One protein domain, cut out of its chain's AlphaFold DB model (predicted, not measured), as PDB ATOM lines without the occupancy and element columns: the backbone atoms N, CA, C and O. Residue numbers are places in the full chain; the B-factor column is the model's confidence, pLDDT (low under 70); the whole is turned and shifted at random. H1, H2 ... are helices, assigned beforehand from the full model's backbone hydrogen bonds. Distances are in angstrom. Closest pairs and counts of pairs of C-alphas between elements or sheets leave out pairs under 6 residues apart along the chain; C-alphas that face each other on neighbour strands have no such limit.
ATOM      1  N   GLY A  34      13.946 -29.272  -2.226       79.31
ATOM      2  CA  GLY A  34      12.909 -29.715  -3.161       79.31
ATOM      3  C   GLY A  34      12.566 -31.196  -2.993       79.31
ATOM      4  O   GLY A  34      11.398 -31.562  -3.095       79.31
ATOM      5  N   ASP A  35      13.561 -32.017  -2.661       81.25
ATOM      6  CA  ASP A  35      13.385 -33.449  -2.426       81.25
ATOM      7  C   ASP A  35      12.614 -33.674  -1.125       81.25
ATOM      8  O   ASP A  35      11.597 -34.359  -1.122       81.25
ATOM      9  N   MET A  36      12.994 -32.978  -0.049       81.06
ATOM     10  CA  MET A  36      12.322 -33.076   1.257       81.06
ATOM     11  C   MET A  36      10.825 -32.732   1.204       81.06
ATOM     12  O   MET A  36      10.031 -33.302   1.951       81.06
ATOM     13  N   LYS A  37      10.399 -31.855   0.285       82.56
ATOM     14  CA  LYS A  37       8.975 -31.526   0.085       82.56
ATOM     15  C   LYS A  37       8.135 -32.704  -0.420       82.56
ATOM     16  O   LYS A  37       6.915 -32.659  -0.274       82.56
ATOM     17  N   ARG A  38       8.761 -33.747  -0.977       82.75
ATOM     18  CA  ARG A  38       8.083 -34.969  -1.441       82.75
ATOM     19  C   ARG A  38       7.808 -35.983  -0.333       82.75
ATOM     20  O   ARG A  38       7.099 -36.949  -0.578       82.75
ATOM     21  N   LEU A  39       8.303 -35.753   0.885       82.94
ATOM     22  CA  LEU A  39       7.974 -36.575   2.059       82.94
ATOM     23  C   LEU A  39       6.575 -36.278   2.629       82.94
ATOM     24  O   LEU A  39       6.143 -36.914   3.587       82.94
ATOM     25  N   VAL A  40       5.861 -35.299   2.066       85.50
ATOM     26  CA  VAL A  40       4.499 -34.953   2.481       85.50
ATOM     27  C   VAL A  40       3.520 -36.054   2.037       85.50
ATOM     28  O   VAL A  40       3.631 -36.545   0.910       85.50
ATOM     29  N   PRO A  41       2.523 -36.417   2.870       85.75
ATOM     30  CA  PRO A  41       1.525 -37.423   2.517       85.75
ATOM     31  C   PRO A  41       0.845 -37.152   1.169       85.75
ATOM     32  O   PRO A  41       0.477 -36.018   0.859       85.75
ATOM     33  N   GLY A  42       0.650 -38.212   0.383       86.50
ATOM     34  CA  GLY A  42      -0.004 -38.144  -0.928       86.50
ATOM     35  C   GLY A  42       0.913 -37.752  -2.093       86.50
ATOM     36  O   GLY A  42       0.433 -37.671  -3.222       86.50
ATOM     37  N   GLN A  43       2.209 -37.533  -1.856       85.88
ATOM     38  CA  GLN A  43       3.198 -37.320  -2.915       85.88
ATOM     39  C   GLN A  43       4.023 -38.582  -3.182       85.88
ATOM     40  O   GLN A  43       4.272 -39.386  -2.285       85.88
ATOM     41  N   TYR A  44       4.467 -38.741  -4.431       86.94
ATOM     42  CA  TYR A  44       5.430 -39.779  -4.787       86.94
ATOM     43  C   TYR A  44       6.840 -39.366  -4.368       86.94
ATOM     44  O   TYR A  44       7.289 -38.254  -4.668       86.94
ATOM     45  N   LEU A  45       7.552 -40.297  -3.736       86.88
ATOM     46  CA  LEU A  45       8.979 -40.160  -3.463       86.88
ATOM     47  C   LEU A  45       9.750 -40.065  -4.784       86.88
ATOM     48  O   LEU A  45       9.370 -40.658  -5.793       86.88
ATOM     49  N   ASN A  46      10.822 -39.281  -4.791       85.19
ATOM     50  CA  ASN A  46      11.773 -39.272  -5.898       85.19
ATOM     51  C   ASN A  46      12.826 -40.375  -5.717       85.19
ATOM     52  O   ASN A  46      12.996 -40.931  -4.630       85.19
ATOM     53  N   ASP A  47      13.587 -40.611  -6.782       84.69
ATOM     54  CA  ASP A  47      14.716 -41.541  -6.776       84.69
ATOM     55  C   ASP A  47      15.733 -41.221  -5.668       84.69
ATOM     56  O   ASP A  47      16.197 -42.128  -4.986       84.69
ATOM     57  N   THR A  48      16.007 -39.935  -5.410       84.50
ATOM     58  CA  THR A  48      16.947 -39.495  -4.364       84.50
ATOM     59  C   THR A  48      16.514 -39.914  -2.955       84.50
ATOM     60  O   THR A  48      17.343 -40.374  -2.173       84.50
ATOM     61  N   LEU A  49      15.229 -39.777  -2.604       85.31
ATOM     62  CA  LEU A  49      14.708 -40.184  -1.293       85.31
ATOM     63  C   LEU A  49      14.619 -41.704  -1.164       85.31
ATOM     64  O   LEU A  49      14.827 -42.228  -0.072       85.31
ATOM     65  N   ILE A  50      14.329 -42.408  -2.260       86.62
ATOM     66  CA  ILE A  50      14.357 -43.874  -2.283       86.62
ATOM     67  C   ILE A  50      15.788 -44.359  -2.027       86.62
ATOM     68  O   ILE A  50      16.004 -45.196  -1.154       86.62
ATOM     69  N   GLU A  51      16.777 -43.791  -2.719       84.06
ATOM     70  CA  GLU A  51      18.190 -44.118  -2.512       84.06
ATOM     71  C   GLU A  51      18.651 -43.776  -1.086       84.06
ATOM     72  O   GLU A  51      19.347 -44.574  -0.458       84.06
ATOM     73  N   LEU A  52      18.218 -42.637  -0.537       84.00
ATOM     74  CA  LEU A  52      18.483 -42.267   0.854       84.00
ATOM     75  C   LEU A  52      17.918 -43.294   1.842       84.00
ATOM     76  O   LEU A  52      18.640 -43.748   2.727       84.00
ATOM     77  N   GLY A  53      16.646 -43.668   1.693       83.94
ATOM     78  CA  GLY A  53      15.989 -44.629   2.578       83.94
ATOM     79  C   GLY A  53      16.669 -45.996   2.556       83.94
ATOM     80  O   GLY A  53      16.882 -46.597   3.604       83.94
ATOM     81  N   LEU A  54      17.093 -46.450   1.374       84.94
ATOM     82  CA  LEU A  54      17.837 -47.698   1.222       84.94
ATOM     83  C   LEU A  54      19.211 -47.653   1.902       84.94
ATOM     84  O   LEU A  54      19.612 -48.638   2.517       84.94
ATOM     85  N   ARG A  55      19.922 -46.519   1.832       81.62
ATOM     86  CA  ARG A  55      21.204 -46.336   2.533       81.62
ATOM     87  C   ARG A  55      21.029 -46.345   4.050       81.62
ATOM     88  O   ARG A  55      21.820 -46.986   4.733       81.62
ATOM     89  N   ILE A  56      19.999 -45.670   4.566       83.25
ATOM     90  CA  ILE A  56      19.674 -45.682   6.002       83.25
ATOM     91  C   ILE A  56      19.360 -47.112   6.443       83.25
ATOM     92  O   ILE A  56      19.952 -47.600   7.398       83.25
ATOM     93  N   TRP A  57      18.506 -47.814   5.696       84.56
ATOM     94  CA  TRP A  57      18.134 -49.185   6.029       84.56
ATOM     95  C   TRP A  57      19.329 -50.144   5.998       84.56
ATOM     96  O   TRP A  57      19.484 -50.956   6.901       84.56
ATOM     97  N   HIS A  58      20.216 -50.023   5.005       80.25
ATOM     98  CA  HIS A  58      21.449 -50.817   4.952       80.25
ATOM     99  C   HIS A  58      22.381 -50.516   6.126       80.25
ATOM    100  O   HIS A  58      22.991 -51.429   6.673       80.25
ATOM    101  N   HIS A  59      22.462 -49.257   6.558       79.19
ATOM    102  CA  HIS A  59      23.271 -48.870   7.710       79.19
ATOM    103  C   HIS A  59      22.751 -49.461   9.031       79.19
ATOM    104  O   HIS A  59      23.557 -49.782   9.905       79.19
ATOM    105  N   GLU A  60      21.440 -49.666   9.157       84.31
ATOM    106  CA  GLU A  60      20.810 -50.300  10.324       84.31
ATOM    107  C   GLU A  60      21.000 -51.825  10.381       84.31
ATOM    108  O   GLU A  60      20.723 -52.434  11.412       84.31
ATOM    109  N   LEU A  61      21.477 -52.459   9.302       81.00
ATOM    110  CA  LEU A  61      21.757 -53.894   9.295       81.00
ATOM    111  C   LEU A  61      22.974 -54.244  10.166       81.00
ATOM    112  O   LEU A  61      23.924 -53.466  10.308       81.00
ATOM    113  N   GLU A  62      22.978 -55.467  10.689       86.62
ATOM    114  CA  GLU A  62      24.153 -56.060  11.326       86.62
ATOM    115  C   GLU A  62      25.290 -56.238  10.308       86.62
ATOM    116  O   GLU A  62      25.058 -56.407   9.109       86.62
ATOM    117  N   GLU A  63      26.540 -56.228  10.775       78.50
ATOM    118  CA  GLU A  63      27.723 -56.242   9.896       78.50
ATOM    119  C   GLU A  63      27.750 -57.456   8.954       78.50
ATOM    120  O   GLU A  63      28.114 -57.343   7.785       78.50
ATOM    121  N   TYR A  64      27.295 -58.615   9.435       79.81
ATOM    122  CA  TYR A  64      27.181 -59.819   8.614       79.81
ATOM    123  C   TYR A  64      26.166 -59.645   7.474       79.81
ATOM    124  O   TYR A  64      26.462 -59.952   6.319       79.81
ATOM    125  N   ASP A  65      24.994 -59.088   7.777       78.81
ATOM    126  CA  ASP A  65      23.931 -58.885   6.795       78.81
ATOM    127  C   ASP A  65      24.312 -57.805   5.777       78.81
ATOM    128  O   ASP A  65      24.047 -57.960   4.585       78.81
ATOM    129  N   LYS A  66      25.030 -56.759   6.206       76.00
ATOM    130  CA  LYS A  66      25.589 -55.731   5.311       76.00
ATOM    131  C   LYS A  66      26.475 -56.325   4.222       76.00
ATOM    132  O   LYS A  66      26.432 -55.847   3.090       76.00
ATOM    133  N   MET A  67      27.260 -57.352   4.552       75.88
ATOM    134  CA  MET A  67      28.135 -58.041   3.598       75.88
ATOM    135  C   MET A  67      27.368 -58.975   2.655       75.88
ATOM    136  O   MET A  67      27.828 -59.236   1.543       75.88
ATOM    137  N   CYS A  68      26.212 -59.485   3.083       78.75
ATOM    138  CA  CYS A  68      25.390 -60.405   2.299       78.75
ATOM    139  C   CYS A  68      24.323 -59.703   1.444       78.75
ATOM    140  O   CYS A  68      23.789 -60.312   0.515       78.75
ATOM    141  N   VAL A  69      24.013 -58.438   1.733       77.38
ATOM    142  CA  VAL A  69      22.975 -57.662   1.049       77.38
ATOM    143  C   VAL A  69      23.601 -56.649   0.093       77.38
ATOM    144  O   VAL A  69      24.334 -55.750   0.498       77.38
ATOM    145  N   HIS A  70      23.249 -56.759  -1.190       79.38
ATOM    146  CA  HIS A  70      23.589 -55.772  -2.211       79.38
ATOM    147  C   HIS A  70      22.345 -55.003  -2.652       79.38
ATOM    148  O   HIS A  70      21.328 -55.600  -3.008       79.38
ATOM    149  N   ILE A  71      22.446 -53.675  -2.661       78.56
ATOM    150  CA  ILE A  71      21.363 -52.783  -3.063       78.56
ATOM    151  C   ILE A  71      21.750 -52.095  -4.369       78.56
ATOM    152  O   ILE A  71      22.740 -51.368  -4.434       78.56
ATOM    153  N   PHE A  72      20.931 -52.294  -5.398       81.12
ATOM    154  CA  PHE A  72      21.038 -51.564  -6.657       81.12
ATOM    155  C   PHE A  72      20.318 -50.213  -6.576       81.12
ATOM    156  O   PHE A  72      19.347 -50.055  -5.837       81.12
ATOM    157  N   ASN A  73      20.762 -49.237  -7.373       76.94
ATOM    158  CA  ASN A  73      20.045 -47.967  -7.501       76.94
ATOM    159  C   ASN A  73      18.699 -48.143  -8.236       76.94
ATOM    160  O   ASN A  73      18.475 -49.139  -8.929       76.94
ATOM    161  N   SER A  74      17.809 -47.149  -8.128       77.81
ATOM    162  CA  SER A  74      16.468 -47.218  -8.734       77.81
ATOM    163  C   SER A  74      16.485 -47.290 -10.268       77.81
ATOM    164  O   SER A  74      15.537 -47.781 -10.878       77.81
ATOM    165  N   PHE A  75      17.580 -46.874 -10.907       80.94
ATOM    166  CA  PHE A  75      17.739 -46.910 -12.363       80.94
ATOM    167  C   PHE A  75      18.206 -48.262 -12.907       80.94
ATOM    168  O   PHE A  75      18.086 -48.496 -14.110       80.94
ATOM    169  N   PHE A  76      18.737 -49.147 -12.058       83.62
ATOM    170  CA  PHE A  76      19.313 -50.424 -12.476       83.62
ATOM    171  C   PHE A  76      18.313 -51.255 -13.275       83.62
ATOM    172  O   PHE A  76      18.607 -51.675 -14.391       83.62
ATOM    173  N   PHE A  77      17.110 -51.444 -12.731       84.12
ATOM    174  CA  PHE A  77      16.100 -52.283 -13.366       84.12
ATOM    175  C   PHE A  77      15.617 -51.685 -14.690       84.12
ATOM    176  O   PHE A  77      15.593 -52.376 -15.705       84.12
ATOM    177  N   SER A  78      15.335 -50.382 -14.710       85.50
ATOM    178  CA  SER A  78      14.919 -49.670 -15.922       85.50
ATOM    179  C   SER A  78      15.975 -49.757 -17.029       85.50
ATOM    180  O   SER A  78      15.644 -49.849 -18.212       85.50
ATOM    181  N   LYS A  79      17.262 -49.756 -16.660       85.62
ATOM    182  CA  LYS A  79      18.363 -49.927 -17.610       85.62
ATOM    183  C   LYS A  79      18.499 -51.379 -18.076       85.62
ATOM    184  O   LYS A  79      18.698 -51.598 -19.268       85.62
ATOM    185  N   LEU A  80      18.331 -52.356 -17.178       88.06
ATOM    186  CA  LEU A  80      18.323 -53.786 -17.517       88.06
ATOM    187  C   LEU A  80      17.245 -54.113 -18.540       88.06
ATOM    188  O   LEU A  80      17.511 -54.793 -19.525       88.06
ATOM    189  N   GLU A  81      16.032 -53.636 -18.290       90.56
ATOM    190  CA  GLU A  81      14.881 -53.887 -19.148       90.56
ATOM    191  C   GLU A  81      15.101 -53.293 -20.543       90.56
ATOM    192  O   GLU A  81      14.834 -53.942 -21.552       90.56
ATOM    193  N   LYS A  82      15.636 -52.070 -20.603       90.12
ATOM    194  CA  LYS A  82      15.806 -51.339 -21.858       90.12
ATOM    195  C   LYS A  82      16.988 -51.820 -22.697       90.12
ATOM    196  O   LYS A  82      16.893 -51.861 -23.921       90.12
ATOM    197  N   GLU A  83      18.118 -52.114 -22.064       89.00
ATOM    198  CA  GLU A  83      19.405 -52.321 -22.744       89.00
ATOM    199  C   GLU A  83      19.939 -53.755 -22.589       89.00
ATOM    200  O   GLU A  83      21.010 -54.091 -23.106       89.00
ATOM    201  N   GLY A  84      19.195 -54.615 -21.887       81.62
ATOM    202  CA  GLY A  84      19.612 -55.967 -21.548       81.62
ATOM    203  C   GLY A  84      20.840 -55.986 -20.637       81.62
ATOM    204  O   GLY A  84      21.300 -54.968 -20.118       81.62
ATOM    205  N   TYR A  85      21.422 -57.172 -20.459       82.50
ATOM    206  CA  TYR A  85      22.606 -57.350 -19.609       82.50
ATOM    207  C   TYR A  85      23.805 -56.487 -20.055       82.50
ATOM    208  O   TYR A  85      24.603 -56.040 -19.236       82.50
ATOM    209  N   THR A  86      23.920 -56.204 -21.355       83.50
ATOM    210  CA  THR A  86      24.982 -55.364 -21.924       83.50
ATOM    211  C   THR A  86      24.926 -53.906 -21.478       83.50
ATOM    212  O   THR A  86      25.965 -53.255 -21.472       83.50
ATOM    213  N   GLY A  87      23.752 -53.398 -21.088       74.19
ATOM    214  CA  GLY A  87      23.587 -52.013 -20.636       74.19
ATOM    215  C   GLY A  87      24.040 -51.752 -19.200       74.19
ATOM    216  O   GLY A  87      24.154 -50.596 -18.794       74.19
ATOM    217  N   ILE A  88      24.309 -52.799 -18.416       71.69
ATOM    218  CA  ILE A  88      24.656 -52.685 -16.987       71.69
ATOM    219  C   ILE A  88      26.082 -53.167 -16.688       71.69
ATOM    220  O   ILE A  88      26.435 -53.447 -15.545       71.69
TER     221      ILE A  88
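AT A GLANCE: This is residues 34 to 88 of the 89 residues of the protein "ULP_PROTEASE domain-containing protein" of Moniliophthora roreri (UniProt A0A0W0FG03). The chain makes a flat, open arch: H2, the longest helix, is one leg, H3 the top, and residues 69 to 74 fold back toward the pair H4 and H5, with H1 at H2's first end. The printed part has 55 residues, five helices from H1 to H5 and no named strand: all helix. It is loose, radius of gyration of the C-alphas 14.2 A, spanning 37 by 34 by 15 A.

IN THESE COORDINATES: H1, residues 34 to 39, begins at C-alpha 34 (12.909, -29.715, -3.161). H2, residues 47 to 59, measures 18.4 A. H3 is residues 63 to 68, H4 75 to 83, 11.8 A, and H5 85 to 88, ending at C-alpha 88 (24.656, -52.685, -16.987).

HOW THE PARTS SIT: H1 and H2 only just touch, with 3 pairs of C-alphas within 8 A, H2 with residues 48 to 49 alone; the closest C-alphas, Asp 35 and Leu 49, are 7.0 A apart. H2 and H3 are close but not clearly touching, closest C-alphas His 58 and Lys 66, 6.4 A. H4 touches H5, closest C-alphas Leu 80 and Gly 87, 6.4 A. In H2, H3 and H4 every O i to N i+4 pair is within hydrogen-bond range; in H1 0 of 2, but 2 of 3 O i to N i+3 pairs; H5 is too short for an i+4 pair.

THE WHOLE: The farthest C-alphas, Pro 41 and Thr 86, are 38.3 A apart. The printed part has no cut, no link is long, and no printed residue is under 70.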